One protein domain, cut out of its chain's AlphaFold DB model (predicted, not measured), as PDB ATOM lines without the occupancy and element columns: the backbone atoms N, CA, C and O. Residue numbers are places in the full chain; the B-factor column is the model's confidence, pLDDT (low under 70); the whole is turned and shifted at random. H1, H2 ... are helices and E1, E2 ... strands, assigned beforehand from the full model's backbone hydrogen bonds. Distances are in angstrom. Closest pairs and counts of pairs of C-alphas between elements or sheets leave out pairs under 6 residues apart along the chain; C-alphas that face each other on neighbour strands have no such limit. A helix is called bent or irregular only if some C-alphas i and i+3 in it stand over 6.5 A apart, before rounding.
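AT A GLANCE: This is residues 3 to 56 and 94 to 165 of the 170 residues of an uncharacterized protein of Malassezia vespertilionis (UniProt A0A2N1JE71). One strongly twisted, branched antiparallel sheet is built along the long, bent strand E4, with E3 and then E2 on one side of it and E1 and E5 beside different parts of its other side. The hairpin of E4 and E5 makes one end of the elongated whole, and the loop between H4 and E4 reaches the other. The printed part has 126 residues, with four named helices and five named strands in the order H1 E1 H2 E2 E3 H3 H4 E4 E5 along the chain, and its class is mixed, helices and strands, with 64 residues in named elements; the whole is compact, with a radius of gyration of the C-alphas of 15.2 A and spans of 51 by 31 by 28 A.

HOW THE PARTS SIT: E4, residues 140 to 152, bends by 77 degrees at residue 147. On one side of it is antiparallel E3, residues 94 to 103, with N 96 and O 150 within hydrogen-bond range at 2.8 A. On the other side are E1, residues 29 to 33, with N 31 and O 142 2.8 A apart, and E5, residues 161 to 164, with N 151 and O 162 2.8 A apart. E2, residues 48 to 54, is on the other side of E3, with N 52 and O 97 2.9 A apart. H3, residues 111 to 121, only grazes the sheet; its Phe 118 and Leu 30 of E1 are their closest C-alphas, 7.7 A. H2, residues 38 to 41, also only grazes it. H4, residues 123 to 128, is irregular, C-alphas 124 and 127 being 7.3 A apart, and is close but not clearly touching H3, with the closest C-alphas, Val 119 and Glu 126, 5.7 A apart. H1, residues 15 to 18, is not on the sheet. Every O i to N i+4 pair is within range in H3, 0 of 2 in H4, where 2 of 3 O i to N i+3 pairs are; H1 and H2 are too short for an i+4 pair.

IN THESE COORDINATES: E4 is 30.6 A long, from C-alpha 140 at (192.545, 198.147, 185.744); E3 is 25.5 A, E2 18.8 A and H3 15.4 A. E5 ends at C-alpha 164, (212.741, 216.413, 175.070).

THE WHOLE: The C-alphas farthest apart, of Arg 133 and Asp 157, are 51.2 A apart. Residues 57 to 93 are not printed; C-alphas 56 and 94 are 6.3 A apart across this cut. The link from H4 to E4 is long. The pLDDT is under 70 at residues 3 to 5 and 45 to 46.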
ATOM      1  N   GLN A   3     205.666 208.864 191.285       56.56
ATOM      2  CA  GLN A   3     205.648 207.406 191.405       56.56
ATOM      3  C   GLN A   3     207.035 206.871 191.050       56.56
ATOM      4  O   GLN A   3     207.532 207.090 189.947       56.56
ATOM      5  N   VAL A   4     207.666 206.182 191.999       54.03
ATOM      6  CA  VAL A   4     208.907 205.433 191.782       54.03
ATOM      7  C   VAL A   4     208.579 203.975 192.074       54.03
ATOM      8  O   VAL A   4     208.382 203.602 193.227       54.03
ATOM      9  N   GLY A   5     208.451 203.165 191.028       62.66
ATOM     10  CA  GLY A   5     208.102 201.752 191.142       62.66
ATOM     11  C   GLY A   5     208.356 201.012 189.835       62.66
ATOM     12  O   GLY A   5     208.291 201.609 188.760       62.66
ATOM     13  N   ALA A   6     208.676 199.722 189.934       76.69
ATOM     14  CA  ALA A   6     208.705 198.825 188.786       76.69
ATOM     15  C   ALA A   6     207.259 198.441 188.451       76.69
ATOM     16  O   ALA A   6     206.703 197.519 189.039       76.69
ATOM     17  N   GLU A   7     206.641 199.217 187.568       89.12
ATOM     18  CA  GLU A   7     205.265 199.021 187.112       89.12
ATOM     19  C   GLU A   7     205.276 198.560 185.651       89.12
ATOM     20  O   GLU A   7     206.167 198.939 184.885       89.12
ATOM     21  N   TYR A   8     204.272 197.786 185.240       93.50
ATOM     22  CA  TYR A   8     204.125 197.417 183.834       93.50
ATOM     23  C   TYR A   8     203.521 198.569 183.031       93.50
ATOM     24  O   TYR A   8     202.461 199.099 183.382       93.50
ATOM     25  N   TYR A   9     204.159 198.902 181.911       94.69
ATOM     26  CA  TYR A   9     203.631 199.840 180.928       94.69
ATOM     27  C   TYR A   9     204.044 199.456 179.510       94.69
ATOM     28  O   TYR A   9     205.103 198.863 179.309       94.69
ATOM     29  N   ALA A  10     203.236 199.809 178.515       95.31
ATOM     30  CA  ALA A  10     203.530 199.533 177.112       95.31
ATOM     31  C   ALA A  10     202.993 200.640 176.184       95.31
ATOM     32  O   ALA A  10     201.949 201.234 176.479       95.31
ATOM     33  N   PRO A  11     203.664 200.917 175.052       94.25
ATOM     34  CA  PRO A  11     203.235 201.917 174.073       94.25
ATOM     35  C   PRO A  11     202.145 201.355 173.140       94.25
ATOM     36  O   PRO A  11     202.359 201.170 171.947       94.25
ATOM     37  N   CYS A  12     200.966 201.051 173.690       94.69
ATOM     38  CA  CYS A  12     199.890 200.376 172.950       94.69
ATOM     39  C   CYS A  12     198.913 201.304 172.215       94.69
ATOM     40  O   CYS A  12     198.014 200.825 171.526       94.69
ATOM     41  N   PHE A  13     199.077 202.623 172.328       92.81
ATOM     42  CA  PHE A  13     198.278 203.605 171.591       92.81
ATOM     43  C   PHE A  13     198.938 203.922 170.241       92.81
ATOM     44  O   PHE A  13     199.400 205.035 170.000       92.81
ATOM     45  N   THR A  14     199.024 202.908 169.376       85.25
ATOM     46  CA  THR A  14     199.528 203.047 167.999       85.25
ATOM     47  C   THR A  14     198.584 203.912 167.154       85.25
ATOM     48  O   THR A  14     197.417 204.045 167.527       85.25
ATOM     49  N   PRO A  15     199.026 204.470 166.008       85.19
ATOM     50  CA  PRO A  15     198.173 205.296 165.145       85.19
ATOM     51  C   PRO A  15     196.797 204.680 164.842       85.19
ATOM     52  O   PRO A  15     195.785 205.356 164.998       85.19
ATOM     53  N   ASP A  16     196.744 203.378 164.546       83.06
ATOM     54  CA  ASP A  16     195.497 202.644 164.259       83.06
ATOM     55  C   ASP A  16     194.544 202.529 165.473       83.06
ATOM     56  O   ASP A  16     193.345 202.273 165.330       83.06
ATOM     57  N   MET A  17     195.071 202.707 166.688       82.06
ATOM     58  CA  MET A  17     194.315 202.674 167.942       82.06
ATOM     59  C   MET A  17     193.810 204.057 168.377       82.06
ATOM     60  O   MET A  17     192.898 204.132 169.204       82.06
ATOM     61  N   LEU A  18     194.373 205.150 167.846       83.62
ATOM     62  CA  LEU A  18     194.060 206.513 168.299       83.62
ATOM     63  C   LEU A  18     192.614 206.916 168.006       83.62
ATOM     64  O   LEU A  18     191.979 207.551 168.845       83.62
ATOM     65  N   ASP A  19     192.068 206.472 166.875       83.81
ATOM     66  CA  ASP A  19     190.686 206.774 166.486       83.81
ATOM     67  C   ASP A  19     189.651 206.054 167.366       83.81
ATOM     68  O   ASP A  19     188.492 206.465 167.454       83.81
ATOM     69  N   GLN A  20     190.059 204.983 168.049       84.88
ATOM     70  CA  GLN A  20     189.166 204.158 168.865       84.88
ATOM     71  C   GLN A  20     189.092 204.635 170.318       84.88
ATOM     72  O   GLN A  20     188.083 204.422 170.998       84.88
ATOM     73  N   VAL A  21     190.150 205.285 170.813       86.94
ATOM     74  CA  VAL A  21     190.262 205.707 172.210       86.94
ATOM     75  C   VAL A  21     190.189 207.226 172.300       86.94
ATOM     76  O   VAL A  21     191.124 207.941 171.953       86.94
ATOM     77  N   SER A  22     189.090 207.738 172.857       84.12
ATOM     78  CA  SER A  22     188.860 209.182 172.978       84.12
ATOM     79  C   SER A  22     190.041 209.920 173.628       84.12
ATOM     80  O   SER A  22     190.466 209.595 174.743       84.12
ATOM     81  N   ASN A  23     190.541 210.955 172.946       85.88
ATOM     82  CA  ASN A  23     191.667 211.793 173.374       85.88
ATOM     83  C   ASN A  23     192.996 211.039 173.580       85.88
ATOM     84  O   ASN A  23     193.844 211.532 174.325       85.88
ATOM     85  N   ALA A  24     193.163 209.840 173.011       87.88
ATOM     86  CA  ALA A  24     194.473 209.196 172.978       87.88
ATOM     87  C   ALA A  24     195.390 209.958 172.022       87.88
ATOM     88  O   ALA A  24     194.935 210.529 171.029       87.88
ATOM     89  N   ARG A  25     196.681 209.987 172.341       87.38
ATOM     90  CA  ARG A  25     197.703 210.641 171.521       87.38
ATOM     91  C   ARG A  25     198.852 209.673 171.240       87.38
ATOM     92  O   ARG A  25     199.076 208.772 172.053       87.38
ATOM     93  N   PRO A  26     199.593 209.858 170.133       85.75
ATOM     94  CA  PRO A  26     200.870 209.177 169.959       85.75
ATOM     95  C   PRO A  26     201.765 209.434 171.185       85.75
ATOM     96  O   PRO A  26     201.734 210.522 171.765       85.75
ATOM     97  N   GLY A  27     202.504 208.416 171.624       87.00
ATOM     98  CA  GLY A  27     203.330 208.480 172.836       87.00
ATOM     99  C   GLY A  27     202.584 208.290 174.167       87.00
ATOM    100  O   GLY A  27     203.226 208.268 175.221       87.00
ATOM    101  N   ASP A  28     201.256 208.113 174.160       92.75
ATOM    102  CA  ASP A  28     200.533 207.672 175.356       92.75
ATOM    103  C   ASP A  28     200.985 206.256 175.762       92.75
ATOM    104  O   ASP A  28     201.249 205.386 174.928       92.75
ATOM    105  N   LEU A  29     201.052 206.007 177.071       94.06
ATOM    106  CA  LEU A  29     201.452 204.717 177.632       94.06
ATOM    107  C   LEU A  29     200.257 204.041 178.296       94.06
ATOM    108  O   LEU A  29     199.517 204.662 179.060       94.06
ATOM    109  N   LEU A  30     200.078 202.753 178.027       95.44
ATOM    110  CA  LEU A  30     199.117 201.914 178.731       95.44
ATOM    111  C   LEU A  30     199.798 201.325 179.961       95.44
ATOM    112  O   LEU A  30     200.878 200.762 179.832       95.44
ATOM    113  N   PHE A  31     199.167 201.425 181.124       95.00
ATOM    114  CA  PHE A  31     199.618 200.839 182.382       95.00
ATOM    115  C   PHE A  31     198.653 199.759 182.860       95.00
ATOM    116  O   PHE A  31     197.431 199.926 182.787       95.00
ATOM    117  N   LEU A  32     199.221 198.690 183.421       94.81
ATOM    118  CA  LEU A  32     198.485 197.703 184.207       94.81
ATOM    119  C   LEU A  32     198.481 198.148 185.671       94.81
ATOM    120  O   LEU A  32     199.488 198.030 186.367       94.81
ATOM    121  N   ALA A  33     197.346 198.658 186.137       93.12
ATOM    122  CA  ALA A  33     197.195 199.133 187.501       93.12
ATOM    123  C   ALA A  33     196.589 198.057 188.402       93.12
ATOM    124  O   ALA A  33     195.536 197.496 188.099       93.12
ATOM    125  N   LEU A  34     197.220 197.816 189.551       92.25
ATOM    126  CA  LEU A  34     196.718 196.949 190.620       92.25
ATOM    127  C   LEU A  34     196.391 197.825 191.845       92.25
ATOM    128  O   LEU A  34     197.293 198.115 192.634       92.25
ATOM    129  N   PRO A  35     195.125 198.256 192.044       90.12
ATOM    130  CA  PRO A  35     194.727 199.235 193.073       90.12
ATOM    131  C   PRO A  35     194.936 198.787 194.525       90.12
ATOM    132  O   PRO A  35     194.822 199.591 195.452       90.12
ATOM    133  N   VAL A  36     195.256 197.508 194.744       89.62
ATOM    134  CA  VAL A  36     195.722 197.027 196.051       89.62
ATOM    135  C   VAL A  36     197.000 197.762 196.488       89.62
ATOM    136  O   VAL A  36     197.165 198.020 197.677       89.62
ATOM    137  N   SER A  37     197.846 198.183 195.537       87.06
ATOM    138  CA  SER A  37     199.033 199.013 195.767       87.06
ATOM    139  C   SER A  37     198.670 200.479 196.031       87.06
ATOM    140  O   SER A  37     197.870 201.068 195.303       87.06
ATOM    141  N   GLU A  38     199.320 201.106 197.018       85.44
ATOM    142  CA  GLU A  38     199.152 202.539 197.325       85.44
ATOM    143  C   GLU A  38     199.525 203.445 196.146       85.44
ATOM    144  O   GLU A  38     198.908 204.497 195.944       85.44
ATOM    145  N   ASN A  39     200.488 203.010 195.324       81.69
ATOM    146  CA  ASN A  39     200.878 203.728 194.114       81.69
ATOM    147  C   ASN A  39     199.672 203.935 193.187       81.69
ATOM    148  O   ASN A  39     199.455 205.033 192.679       81.69
ATOM    149  N   TRP A  40     198.854 202.892 193.022       88.12
ATOM    150  CA  TRP A  40     197.698 202.894 192.130       88.12
ATOM    151  C   TRP A  40     196.429 203.403 192.801       88.12
ATOM    152  O   TRP A  40     195.660 204.129 192.171       88.12
ATOM    153  N   ARG A  41     196.222 203.118 194.090       85.31
ATOM    154  CA  ARG A  41     195.021 203.549 194.822       85.31
ATOM    155  C   ARG A  41     194.783 205.057 194.738       85.31
ATOM    156  O   ARG A  41     193.647 205.511 194.686       85.31
ATOM    157  N   SER A  42     195.857 205.843 194.690       79.56
ATOM    158  CA  SER A  42     195.762 207.300 194.577       79.56
ATOM    159  C   SER A  42     195.502 207.817 193.152       79.56
ATOM    160  O   SER A  42     195.138 208.989 193.016       79.56
ATOM    161  N   LEU A  43     195.664 206.983 192.116       80.56
ATOM    162  CA  LEU A  43     195.685 207.376 190.699       80.56
ATOM    163  C   LEU A  43     194.507 206.837 189.869       80.56
ATOM    164  O   LEU A  43     194.117 207.496 188.911       80.56
ATOM    165  N   VAL A  44     193.934 205.682 190.220       75.50
ATOM    166  CA  VAL A  44     193.022 204.931 189.329       75.50
ATOM    167  C   VAL A  44     191.575 205.465 189.292       75.50
ATOM    168  O   VAL A  44     190.818 205.116 188.397       75.50
ATOM    169  N   ASP A  45     191.189 206.407 190.151       69.56
ATOM    170  CA  ASP A  45     189.805 206.933 190.165       69.56
ATOM    171  C   ASP A  45     189.707 208.438 189.901       69.56
ATOM    172  O   ASP A  45     188.666 209.067 190.087       69.56
ATOM    173  N   THR A  46     190.799 209.062 189.464       64.81
ATOM    174  CA  THR A  46     190.849 210.516 189.306       64.81
ATOM    175  C   THR A  46     191.740 210.906 188.140       64.81
ATOM    176  O   THR A  46     192.849 210.395 188.032       64.81
ATOM    177  N   ASN A  47     191.294 211.864 187.318       77.25
ATOM    178  CA  ASN A  47     192.095 212.505 186.269       77.25
ATOM    179  C   ASN A  47     193.212 213.364 186.894       77.25
ATOM    180  O   ASN A  47     193.138 214.595 186.931       77.25
ATOM    181  N   LYS A  48     194.202 212.696 187.492       83.12
ATOM    182  CA  LYS A  48     195.283 213.302 188.265       83.12
ATOM    183  C   LYS A  48     196.537 213.441 187.428       83.12
ATOM    184  O   LYS A  48     196.877 212.588 186.610       83.12
ATOM    185  N   THR A  49     197.267 214.509 187.717       88.38
ATOM    186  CA  THR A  49     198.630 214.680 187.234       88.38
ATOM    187  C   THR A  49     199.569 213.765 188.016       88.38
ATOM    188  O   THR A  49     199.571 213.768 189.252       88.38
ATOM    189  N   ALA A  50     200.390 213.017 187.290       88.62
ATOM    190  CA  ALA A  50     201.402 212.127 187.832       88.62
ATOM    191  C   ALA A  50     202.756 212.374 187.159       88.62
ATOM    192  O   ALA A  50     202.838 212.855 186.024       88.62
ATOM    193  N   SER A  51     203.815 212.023 187.885       90.12
ATOM    194  CA  SER A  51     205.164 211.920 187.337       90.12
ATOM    195  C   SER A  51     205.587 210.460 187.333       90.12
ATOM    196  O   SER A  51     205.579 209.823 188.389       90.12
ATOM    197  N   VAL A  52     205.964 209.962 186.158       90.38
ATOM    198  CA  VAL A  52     206.481 208.610 185.933       90.38
ATOM    199  C   VAL A  52     207.977 208.710 185.674       90.38
ATOM    200  O   VAL A  52     208.412 209.490 184.828       90.38
ATOM    201  N   PHE A  53     208.769 207.915 186.385       90.62
ATOM    202  CA  PHE A  53     210.216 207.864 186.196       90.62
ATOM    203  C   PHE A  53     210.599 206.565 185.501       90.62
ATOM    204  O   PHE A  53     210.418 205.483 186.053       90.62
ATOM    205  N   VAL A  54     211.163 206.682 184.302       89.56
ATOM    206  CA  VAL A  54     211.746 205.557 183.570       89.56
ATOM    207  C   VAL A  54     213.250 205.602 183.784       89.56
ATOM    208  O   VAL A  54     213.923 206.552 183.380       89.56
ATOM    209  N   GLY A  55     213.763 204.600 184.491       88.44
ATOM    210  CA  GLY A  55     215.157 204.529 184.907       88.44
ATOM    211  C   GLY A  55     215.888 203.310 184.346       88.44
ATOM    212  O   GLY A  55     215.264 202.366 183.865       88.44
ATOM    213  N   PRO A  56     217.222 203.314 184.435       87.62
ATOM    214  CA  PRO A  56     218.053 202.201 184.014       87.62
ATOM    215  C   PRO A  56     218.079 201.120 185.101       87.62
ATOM    216  O   PRO A  56     217.745 201.375 186.261       87.62
ATOM    217  N   ARG A  94     218.058 208.298 182.399       91.88
ATOM    218  CA  ARG A  94     216.721 208.274 183.000       91.88
ATOM    219  C   ARG A  94     215.852 209.401 182.457       91.88
ATOM    220  O   ARG A  94     216.357 210.471 182.121       91.88
ATOM    221  N   SER A  95     214.549 209.170 182.465       92.56
ATOM    222  CA  SER A  95     213.537 210.114 182.001       92.56
ATOM    223  C   SER A  95     212.489 210.326 183.084       92.56
ATOM    224  O   SER A  95     211.960 209.363 183.637       92.56
ATOM    225  N   ALA A  96     212.166 211.585 183.368       93.88
ATOM    226  CA  ALA A  96     211.016 211.970 184.171       93.88
ATOM    227  C   ALA A  96     209.904 212.453 183.236       93.88
ATOM    228  O   ALA A  96     210.034 213.490 182.586       93.88
ATOM    229  N   LEU A  97     208.824 211.688 183.151       93.38
ATOM    230  CA  LEU A  97     207.663 211.995 182.332       93.38
ATOM    231  C   LEU A  97     206.597 212.630 183.222       93.38
ATOM    232  O   LEU A  97     206.256 212.091 184.274       93.38
ATOM    233  N   TYR A  98     206.044 213.757 182.793       93.06
ATOM    234  CA  TYR A  98     204.972 214.467 183.485       93.06
ATOM    235  C   TYR A  98     203.718 214.399 182.628       93.06
ATOM    236  O   TYR A  98     203.764 214.715 181.439       93.06
ATOM    237  N   GLY A  99     202.605 213.968 183.213       92.19
ATOM    238  CA  GLY A  99     201.398 213.701 182.443       92.19
ATOM    239  C   GLY A  99     200.163 213.505 183.298       92.19
ATOM    240  O   GLY A  99     200.190 213.672 184.518       92.19
ATOM    241  N   LYS A 100     199.067 213.134 182.638       91.56
ATOM    242  CA  LYS A 100     197.801 212.790 183.292       91.56
ATOM    243  C   LYS A 100     197.557 211.290 183.235       91.56
ATOM    244  O   LYS A 100     197.824 210.670 182.212       91.56
ATOM    245  N   MET A 101     197.023 210.745 184.320       91.12
ATOM    246  CA  MET A 101     196.523 209.374 184.390       91.12
ATOM    247  C   MET A 101     195.011 209.383 184.173       91.12
ATOM    248  O   MET A 101     194.293 210.151 184.816       91.12
ATOM    249  N   VAL A 102     194.533 208.544 183.258       91.06
ATOM    250  CA  VAL A 102     193.116 208.404 182.918       91.06
ATOM    251  C   VAL A 102     192.767 206.926 182.877       91.06
ATOM    252  O   VAL A 102     193.281 206.180 182.047       91.06
ATOM    253  N   SER A 103     191.874 206.499 183.759       91.69
ATOM    254  CA  SER A 103     191.382 205.124 183.754       91.69
ATOM    255  C   SER A 103     190.505 204.866 182.545       91.69
ATOM    256  O   SER A 103     189.660 205.689 182.183       91.69
ATOM    257  N   LEU A 104     190.720 203.715 181.918       91.94
ATOM    258  CA  LEU A 104     189.916 203.296 180.785       91.94
ATOM    259  C   LEU A 104     188.636 202.599 181.274       91.94
ATOM    260  O   LEU A 104     188.657 201.928 182.311       91.94
ATOM    261  N   PRO A 105     187.518 202.732 180.539       90.62
ATOM    262  CA  PRO A 105     186.309 201.962 180.810       90.62
ATOM    263  C   PRO A 105     186.599 200.459 180.798       90.62
ATOM    264  O   PRO A 105     187.433 199.999 180.026       90.62
ATOM    265  N   THR A 106     185.871 199.685 181.600       88.62
ATOM    266  CA  THR A 106     186.053 198.225 181.701       88.62
ATOM    267  C   THR A 106     185.379 197.433 180.581       88.62
ATOM    268  O   THR A 106     185.642 196.244 180.439       88.62
ATOM    269  N   THR A 107     184.513 198.067 179.786       88.19
ATOM    270  CA  THR A 107     183.680 197.412 178.760       88.19
ATOM    271  C   THR A 107     183.823 198.041 177.371       88.19
ATOM    272  O   THR A 107     182.913 197.956 176.546       88.19
ATOM    273  N   ALA A 108     184.949 198.698 177.090       89.88
ATOM    274  CA  ALA A 108     185.183 199.311 175.787       89.88
ATOM    275  C   ALA A 108     185.585 198.271 174.713       89.88
ATOM    276  O   ALA A 108     186.329 197.338 175.013       89.88
ATOM    277  N   PRO A 109     185.156 198.442 173.446       90.19
ATOM    278  CA  PRO A 109     185.415 197.469 172.377       90.19
ATOM    279  C   PRO A 109     186.900 197.356 171.993       90.19
ATOM    280  O   PRO A 109     187.328 196.327 171.487       90.19
ATOM    281  N   TYR A 110     187.701 198.391 172.259       91.31
ATOM    282  CA  TYR A 110     189.135 198.421 171.949       91.31
ATOM    283  C   TYR A 110     190.015 197.709 172.992       91.31
ATOM    284  O   TYR A 110     191.230 197.615 172.811       91.31
ATOM    285  N   LEU A 111     189.445 197.237 174.108       92.88
ATOM    286  CA  LEU A 111     190.230 196.655 175.203       92.88
ATOM    287  C   LEU A 111     190.928 195.356 174.810       92.88
ATOM    288  O   LEU A 111     192.035 195.119 175.284       92.88
ATOM    289  N   ASP A 112     190.329 194.552 173.932       92.94
ATOM    290  CA  ASP A 112     190.939 193.299 173.473       92.94
ATOM    291  C   ASP A 112     192.228 193.563 172.681       92.94
ATOM    292  O   ASP A 112     193.225 192.861 172.855       92.94
ATOM    293  N   ALA A 113     192.246 194.626 171.870       93.44
ATOM    294  CA  ALA A 113     193.436 195.047 171.134       93.44
ATOM    295  C   ALA A 113     194.525 195.591 172.072       93.44
ATOM    296  O   ALA A 113     195.695 195.227 171.944       93.44
ATOM    297  N   LEU A 114     194.141 196.405 173.064       94.75
ATOM    298  CA  LEU A 114     195.068 196.885 174.094       94.75
ATOM    299  C   LEU A 114     195.648 195.730 174.920       94.75
ATOM    300  O   LEU A 114     196.846 195.716 175.186       94.75
ATOM    301  N   HIS A 115     194.823 194.745 175.273       95.19
ATOM    302  CA  HIS A 115     195.243 193.540 175.979       95.19
ATOM    303  C   HIS A 115     196.263 192.735 175.166       95.19
ATOM    304  O   HIS A 115     197.337 192.418 175.678       95.19
ATOM    305  N   ALA A 116     195.962 192.459 173.894       94.94
ATOM    306  CA  ALA A 116     196.859 191.723 173.006       94.94
ATOM    307  C   ALA A 116     198.215 192.430 172.848       94.94
ATOM    308  O   ALA A 116     199.259 191.795 172.999       94.94
ATOM    309  N   CYS A 117     198.206 193.748 172.620       95.62
ATOM    310  CA  CYS A 117     199.430 194.544 172.568       95.62
ATOM    311  C   CYS A 117     200.211 194.483 173.888       95.62
ATOM    312  O   CYS A 117     201.423 194.273 173.899       95.62
ATOM    313  N   PHE A 118     199.527 194.635 175.023       96.81
ATOM    314  CA  PHE A 118     200.195 194.682 176.317       96.81
ATOM    315  C   PHE A 118     200.897 193.364 176.650       96.81
ATOM    316  O   PHE A 118     202.053 193.377 177.067       96.81
ATOM    317  N   VAL A 119     200.231 192.230 176.417       96.94
ATOM    318  CA  VAL A 119     200.803 190.893 176.646       96.94
ATOM    319  C   VAL A 119     201.915 190.573 175.642       96.94
ATOM    320  O   VAL A 119     202.852 189.856 175.981       96.94
ATOM    321  N   GLN A 120     201.892 191.147 174.435       97.12
ATOM    322  CA  GLN A 120     203.021 191.044 173.506       97.12
ATOM    323  C   GLN A 120     204.293 191.694 174.077       97.12
ATOM    324  O   GLN A 120     205.388 191.161 173.895       97.12
ATOM    325  N   HIS A 121     204.155 192.827 174.770       96.56
ATOM    326  CA  HIS A 121     205.269 193.488 175.453       96.56
ATOM    327  C   HIS A 121     205.643 192.815 176.780       96.56
ATOM    328  O   HIS A 121     206.827 192.763 177.111       96.56
ATOM    329  N   HIS A 122     204.653 192.288 177.505       96.94
ATOM    330  CA  HIS A 122     204.803 191.682 178.832       96.94
ATOM    331  C   HIS A 122     204.088 190.323 178.902       96.94
ATOM    332  O   HIS A 122     202.994 190.232 179.468       96.94
ATOM    333  N   PRO A 123     204.666 189.245 178.334       96.75
ATOM    334  CA  PRO A 123     204.030 187.924 178.341       96.75
ATOM    335  C   PRO A 123     203.769 187.382 179.754       96.75
ATOM    336  O   PRO A 123     202.811 186.653 179.991       96.75
ATOM    337  N   ASP A 124     204.606 187.768 180.713       95.56
ATOM    338  CA  ASP A 124     204.483 187.441 182.133       95.56
ATOM    339  C   ASP A 124     203.281 188.116 182.819       95.56
ATOM    340  O   ASP A 124     202.804 187.633 183.850       95.56
ATOM    341  N   ALA A 125     202.735 189.184 182.231       95.62
ATOM    342  CA  ALA A 125     201.572 189.892 182.754       95.62
ATOM    343  C   ALA A 125     200.227 189.231 182.395       95.62
ATOM    344  O   ALA A 125     199.213 189.613 182.975       95.62
ATOM    345  N   GLU A 126     200.183 188.232 181.501       95.25
ATOM    346  CA  GLU A 126     198.939 187.624 180.978       95.25
ATOM    347  C   GLU A 126     197.958 187.195 182.086       95.25
ATOM    348  O   GLU A 126     196.751 187.415 182.001       95.25
ATOM    349  N   ALA A 127     198.463 186.615 183.177       94.50
ATOM    350  CA  ALA A 127     197.620 186.162 184.283       94.50
ATOM    351  C   ALA A 127     197.056 187.305 185.149       94.50
ATOM    352  O   ALA A 127     196.139 187.057 185.936       94.50
ATOM    353  N   TRP A 128     197.570 188.527 185.000       94.62
ATOM    354  CA  TRP A 128     197.307 189.693 185.852       94.62
ATOM    355  C   TRP A 128     196.459 190.773 185.182       94.62
ATOM    356  O   TRP A 128     196.015 191.703 185.853       94.62
ATOM    357  N   VAL A 129     196.232 190.669 183.873       94.69
ATOM    358  CA  VAL A 129     195.438 191.636 183.107       94.69
ATOM    359  C   VAL A 129     193.979 191.714 183.594       94.69
ATOM    360  O   VAL A 129     193.448 190.739 184.145       94.69
ATOM    361  N   PRO A 130     193.291 192.854 183.393       93.94
ATOM    362  CA  PRO A 130     191.888 193.007 183.768       93.94
ATOM    363  C   PRO A 130     191.011 191.909 183.156       93.94
ATOM    364  O   PRO A 130     191.131 191.585 181.979       93.94
ATOM    365  N   GLY A 131     190.123 191.324 183.964       89.56
ATOM    366  CA  GLY A 131     189.245 190.226 183.539       89.56
ATOM    367  C   GLY A 131     189.871 188.824 183.596       89.56
ATOM    368  O   GLY A 131     189.148 187.836 183.442       89.56
ATOM    369  N   SER A 132     191.172 188.695 183.883       90.12
ATOM    370  CA  SER A 132     191.798 187.387 184.106       90.12
ATOM    371  C   SER A 132     191.202 186.677 185.324       90.12
ATOM    372  O   SER A 132     191.235 187.183 186.444       90.12
ATOM    373  N   ARG A 133     190.736 185.436 185.128       88.56
ATOM    374  CA  ARG A 133     190.255 184.559 186.216       88.56
ATOM    375  C   ARG A 133     191.371 184.059 187.134       88.56
ATOM    376  O   ARG A 133     191.082 183.518 188.196       88.56
ATOM    377  N   LYS A 134     192.628 184.171 186.697       87.44
ATOM    378  CA  LYS A 134     193.803 183.729 187.457       87.44
ATOM    379  C   LYS A 134     194.311 184.811 188.411       87.44
ATOM    380  O   LYS A 134     195.088 184.491 189.305       87.44
ATOM    381  N   SER A 135     193.896 186.066 188.220       87.88
ATOM    382  CA  SER A 135     194.378 187.170 189.039       87.88
ATOM    383  C   SER A 135     193.717 187.144 190.425       87.88
ATOM    384  O   SER A 135     192.488 187.170 190.510       87.88
ATOM    385  N   PRO A 136     194.491 187.144 191.527       87.62
ATOM    386  CA  PRO A 136     193.949 187.250 192.884       87.62
ATOM    387  C   PRO A 136     193.420 188.659 193.210       87.62
ATOM    388  O   PRO A 136     192.758 188.849 194.230       87.62
ATOM    389  N   HIS A 137     193.708 189.651 192.363       91.00
ATOM    390  CA  HIS A 137     193.290 191.039 192.539       91.00
ATOM    391  C   HIS A 137     192.678 191.608 191.259       91.00
ATOM    392  O   HIS A 137     193.020 191.206 190.147       91.00
ATOM    393  N   VAL A 138     191.781 192.580 191.414       90.88
ATOM    394  CA  VAL A 138     191.196 193.293 190.276       90.88
ATOM    395  C   VAL A 138     192.236 194.261 189.727       90.88
ATOM    396  O   VAL A 138     192.666 195.165 190.438       90.88
ATOM    397  N   ALA A 139     192.635 194.064 188.474       93.38
ATOM    398  CA  ALA A 139     193.469 195.007 187.747       93.38
ATOM    399  C   ALA A 139     192.615 195.960 186.902       93.38
ATOM    400  O   ALA A 139     191.487 195.635 186.521       93.38
ATOM    401  N   GLN A 140     193.169 197.127 186.582       93.50
ATOM    402  CA  GLN A 140     192.545 198.147 185.744       93.50
ATOM    403  C   GLN A 140     193.534 198.653 184.695       93.50
ATOM    404  O   GLN A 140     194.736 198.743 184.941       93.50
ATOM    405  N   TRP A 141     193.014 199.006 183.522       94.69
ATOM    406  CA  TRP A 141     193.793 199.691 182.501       94.69
ATOM    407  C   TRP A 141     193.808 201.192 182.770       94.69
ATOM    408  O   TRP A 141     192.755 201.817 182.916       94.69
ATOM    409  N   VAL A 142     195.003 201.775 182.788       93.94
ATOM    410  CA  VAL A 142     195.195 203.220 182.942       93.94
ATOM    411  C   VAL A 142     196.003 203.738 181.766       93.94
ATOM    412  O   VAL A 142     197.079 203.231 181.468       93.94
ATOM    413  N   ARG A 143     195.500 204.773 181.101       93.50
ATOM    414  CA  ARG A 143     196.260 205.532 180.116       93.50
ATOM    415  C   ARG A 143     197.032 206.638 180.815       93.50
ATOM    416  O   ARG A 143     196.447 207.458 181.521       93.50
ATOM    417  N   PHE A 144     198.328 206.695 180.564       93.44
ATOM    418  CA  PHE A 144     199.167 207.827 180.906       93.44
ATOM    419  C   PHE A 144     199.432 208.662 179.663       93.44
ATOM    420  O   PHE A 144     199.944 208.160 178.666       93.44
ATOM    421  N   THR A 145     199.112 209.945 179.750       92.62
ATOM    422  CA  THR A 145     199.251 210.884 178.645       92.62
ATOM    423  C   THR A 145     200.314 211.928 179.009       92.62
ATOM    424  O   THR A 145     199.989 212.911 179.695       92.62
ATOM    425  N   PRO A 146     201.595 211.714 178.635       92.81
ATOM    426  CA  PRO A 146     202.676 212.644 178.941       92.81
ATOM    427  C   PRO A 146     202.515 213.961 178.171       92.81
ATOM    428  O   PRO A 146     202.002 214.004 177.056       92.81
ATOM    429  N   HIS A 147     202.938 215.065 178.780       92.56
ATOM    430  CA  HIS A 147     202.973 216.396 178.159       92.56
ATOM    431  C   HIS A 147     204.331 217.097 178.319       92.56
ATOM    432  O   HIS A 147     204.491 218.233 177.882       92.56
ATOM    433  N   ARG A 148     205.278 216.475 179.026       93.50
ATOM    434  CA  ARG A 148     206.662 216.933 179.184       93.50
ATOM    435  C   ARG A 148     207.526 215.736 179.556       93.50
ATOM    436  O   ARG A 148     207.152 214.980 180.455       93.50
ATOM    437  N   ILE A 149     208.687 215.600 178.928       94.25
ATOM    438  CA  ILE A 149     209.680 214.584 179.279       94.25
ATOM    439  C   ILE A 149     210.996 215.293 179.570       94.25
ATOM    440  O   ILE A 149     211.581 215.903 178.684       94.25
ATOM    441  N   TYR A 150     211.469 215.197 180.810       94.56
ATOM    442  CA  TYR A 150     212.785 215.691 181.194       94.56
ATOM    443  C   TYR A 150     213.777 214.529 181.206       94.56
ATOM    444  O   TYR A 150     213.641 213.592 181.998       94.56
ATOM    445  N   TYR A 151     214.761 214.576 180.318       94.38
ATOM    446  CA  TYR A 151     215.754 213.529 180.131       94.38
ATOM    447  C   TYR A 151     217.078 213.897 180.790       94.38
ATOM    448  O   TYR A 151     217.571 215.018 180.680       94.38
ATOM    449  N   VAL A 152     217.686 212.911 181.443       93.75
ATOM    450  CA  VAL A 152     219.062 212.974 181.928       93.75
ATOM    451  C   VAL A 152     219.784 211.753 181.385       93.75
ATOM    452  O   VAL A 152     219.597 210.655 181.905       93.75
ATOM    453  N   GLY A 153     220.629 211.918 180.366       90.25
ATOM    454  CA  GLY A 153     221.393 210.793 179.819       90.25
ATOM    455  C   GLY A 153     222.516 210.315 180.744       90.25
ATOM    456  O   GLY A 153     223.002 209.198 180.624       90.25
ATOM    457  N   GLY A 154     222.919 211.130 181.704       89.06
ATOM    458  CA  GLY A 154     223.979 210.821 182.648       89.06
ATOM    459  C   GLY A 154     224.695 212.108 183.009       89.06
ATOM    460  O   GLY A 154     224.924 212.959 182.156       89.06
ATOM    461  N   PHE A 155     225.019 212.273 184.281       80.69
ATOM    462  CA  PHE A 155     225.774 213.417 184.756       80.69
ATOM    463  C   PHE A 155     227.212 213.383 184.232       80.69
ATOM    464  O   PHE A 155     227.836 212.322 184.120       80.69
ATOM    465  N   GLY A 156     227.726 214.573 183.936       77.12
ATOM    466  CA  GLY A 156     229.019 214.799 183.310       77.12
ATOM    467  C   GLY A 156     228.855 215.661 182.063       77.12
ATOM    468  O   GLY A 156     227.964 216.499 181.990       77.12
ATOM    469  N   ASP A 157     229.721 215.424 181.096       77.56
ATOM    470  CA  ASP A 157     229.962 216.236 179.904       77.56
ATOM    471  C   ASP A 157     229.619 215.517 178.585       77.56
ATOM    472  O   ASP A 157     229.841 216.058 177.508       77.56
ATOM    473  N   GLU A 158     229.078 214.297 178.656       81.94
ATOM    474  CA  GLU A 158     228.906 213.418 177.486       81.94
ATOM    475  C   GLU A 158     227.472 213.346 176.952       81.94
ATOM    476  O   GLU A 158     227.266 212.982 175.797       81.94
ATOM    477  N   HIS A 159     226.473 213.627 177.791       88.25
ATOM    478  CA  HIS A 159     225.081 213.299 177.486       88.25
ATOM    479  C   HIS A 159     224.170 214.509 177.575       88.25
ATOM    480  O   HIS A 159     224.358 215.397 178.403       88.25
ATOM    481  N   TYR A 160     223.126 214.488 176.750       91.56
ATOM    482  CA  TYR A 160     222.063 215.478 176.804       91.56
ATOM    483  C   TYR A 160     221.342 215.452 178.163       91.56
ATOM    484  O   TYR A 160     221.030 214.384 178.710       91.56
ATOM    485  N   ILE A 161     221.070 216.648 178.683       93.69
ATOM    486  CA  ILE A 161     220.257 216.890 179.873       93.69
ATOM    487  C   ILE A 161     219.295 218.023 179.538       93.69
ATOM    488  O   ILE A 161     219.733 219.134 179.237       93.69
ATOM    489  N   GLY A 162     217.996 217.758 179.607       94.31
ATOM    490  CA  GLY A 162     216.993 218.763 179.291       94.31
ATOM    491  C   GLY A 162     215.640 218.187 178.908       94.31
ATOM    492  O   GLY A 162     215.395 216.983 179.003       94.31
ATOM    493  N   ASP A 163     214.754 219.086 178.500       95.00
ATOM    494  CA  ASP A 163     213.423 218.755 178.009       95.00
ATOM    495  C   ASP A 163     213.489 218.176 176.591       95.00
ATOM    496  O   ASP A 163     214.028 218.802 175.681       95.00
ATOM    497  N   LEU A 164     212.922 216.984 176.401       91.19
ATOM    498  CA  LEU A 164     212.741 216.413 175.070       91.19
ATOM    499  C   LEU A 164     211.554 217.070 174.372       91.19
ATOM    500  O   LEU A 164     210.529 217.354 174.998       91.19
ATOM    501  N   ASP A 165     211.695 217.254 173.062       85.44
ATOM    502  CA  ASP A 165     210.595 217.678 172.208       85.44
ATOM    503  C   ASP A 165     209.555 216.554 172.107       85.44
ATOM    504  O   ASP A 165     209.868 215.425 171.715       85.44
TER     505      ASP A 165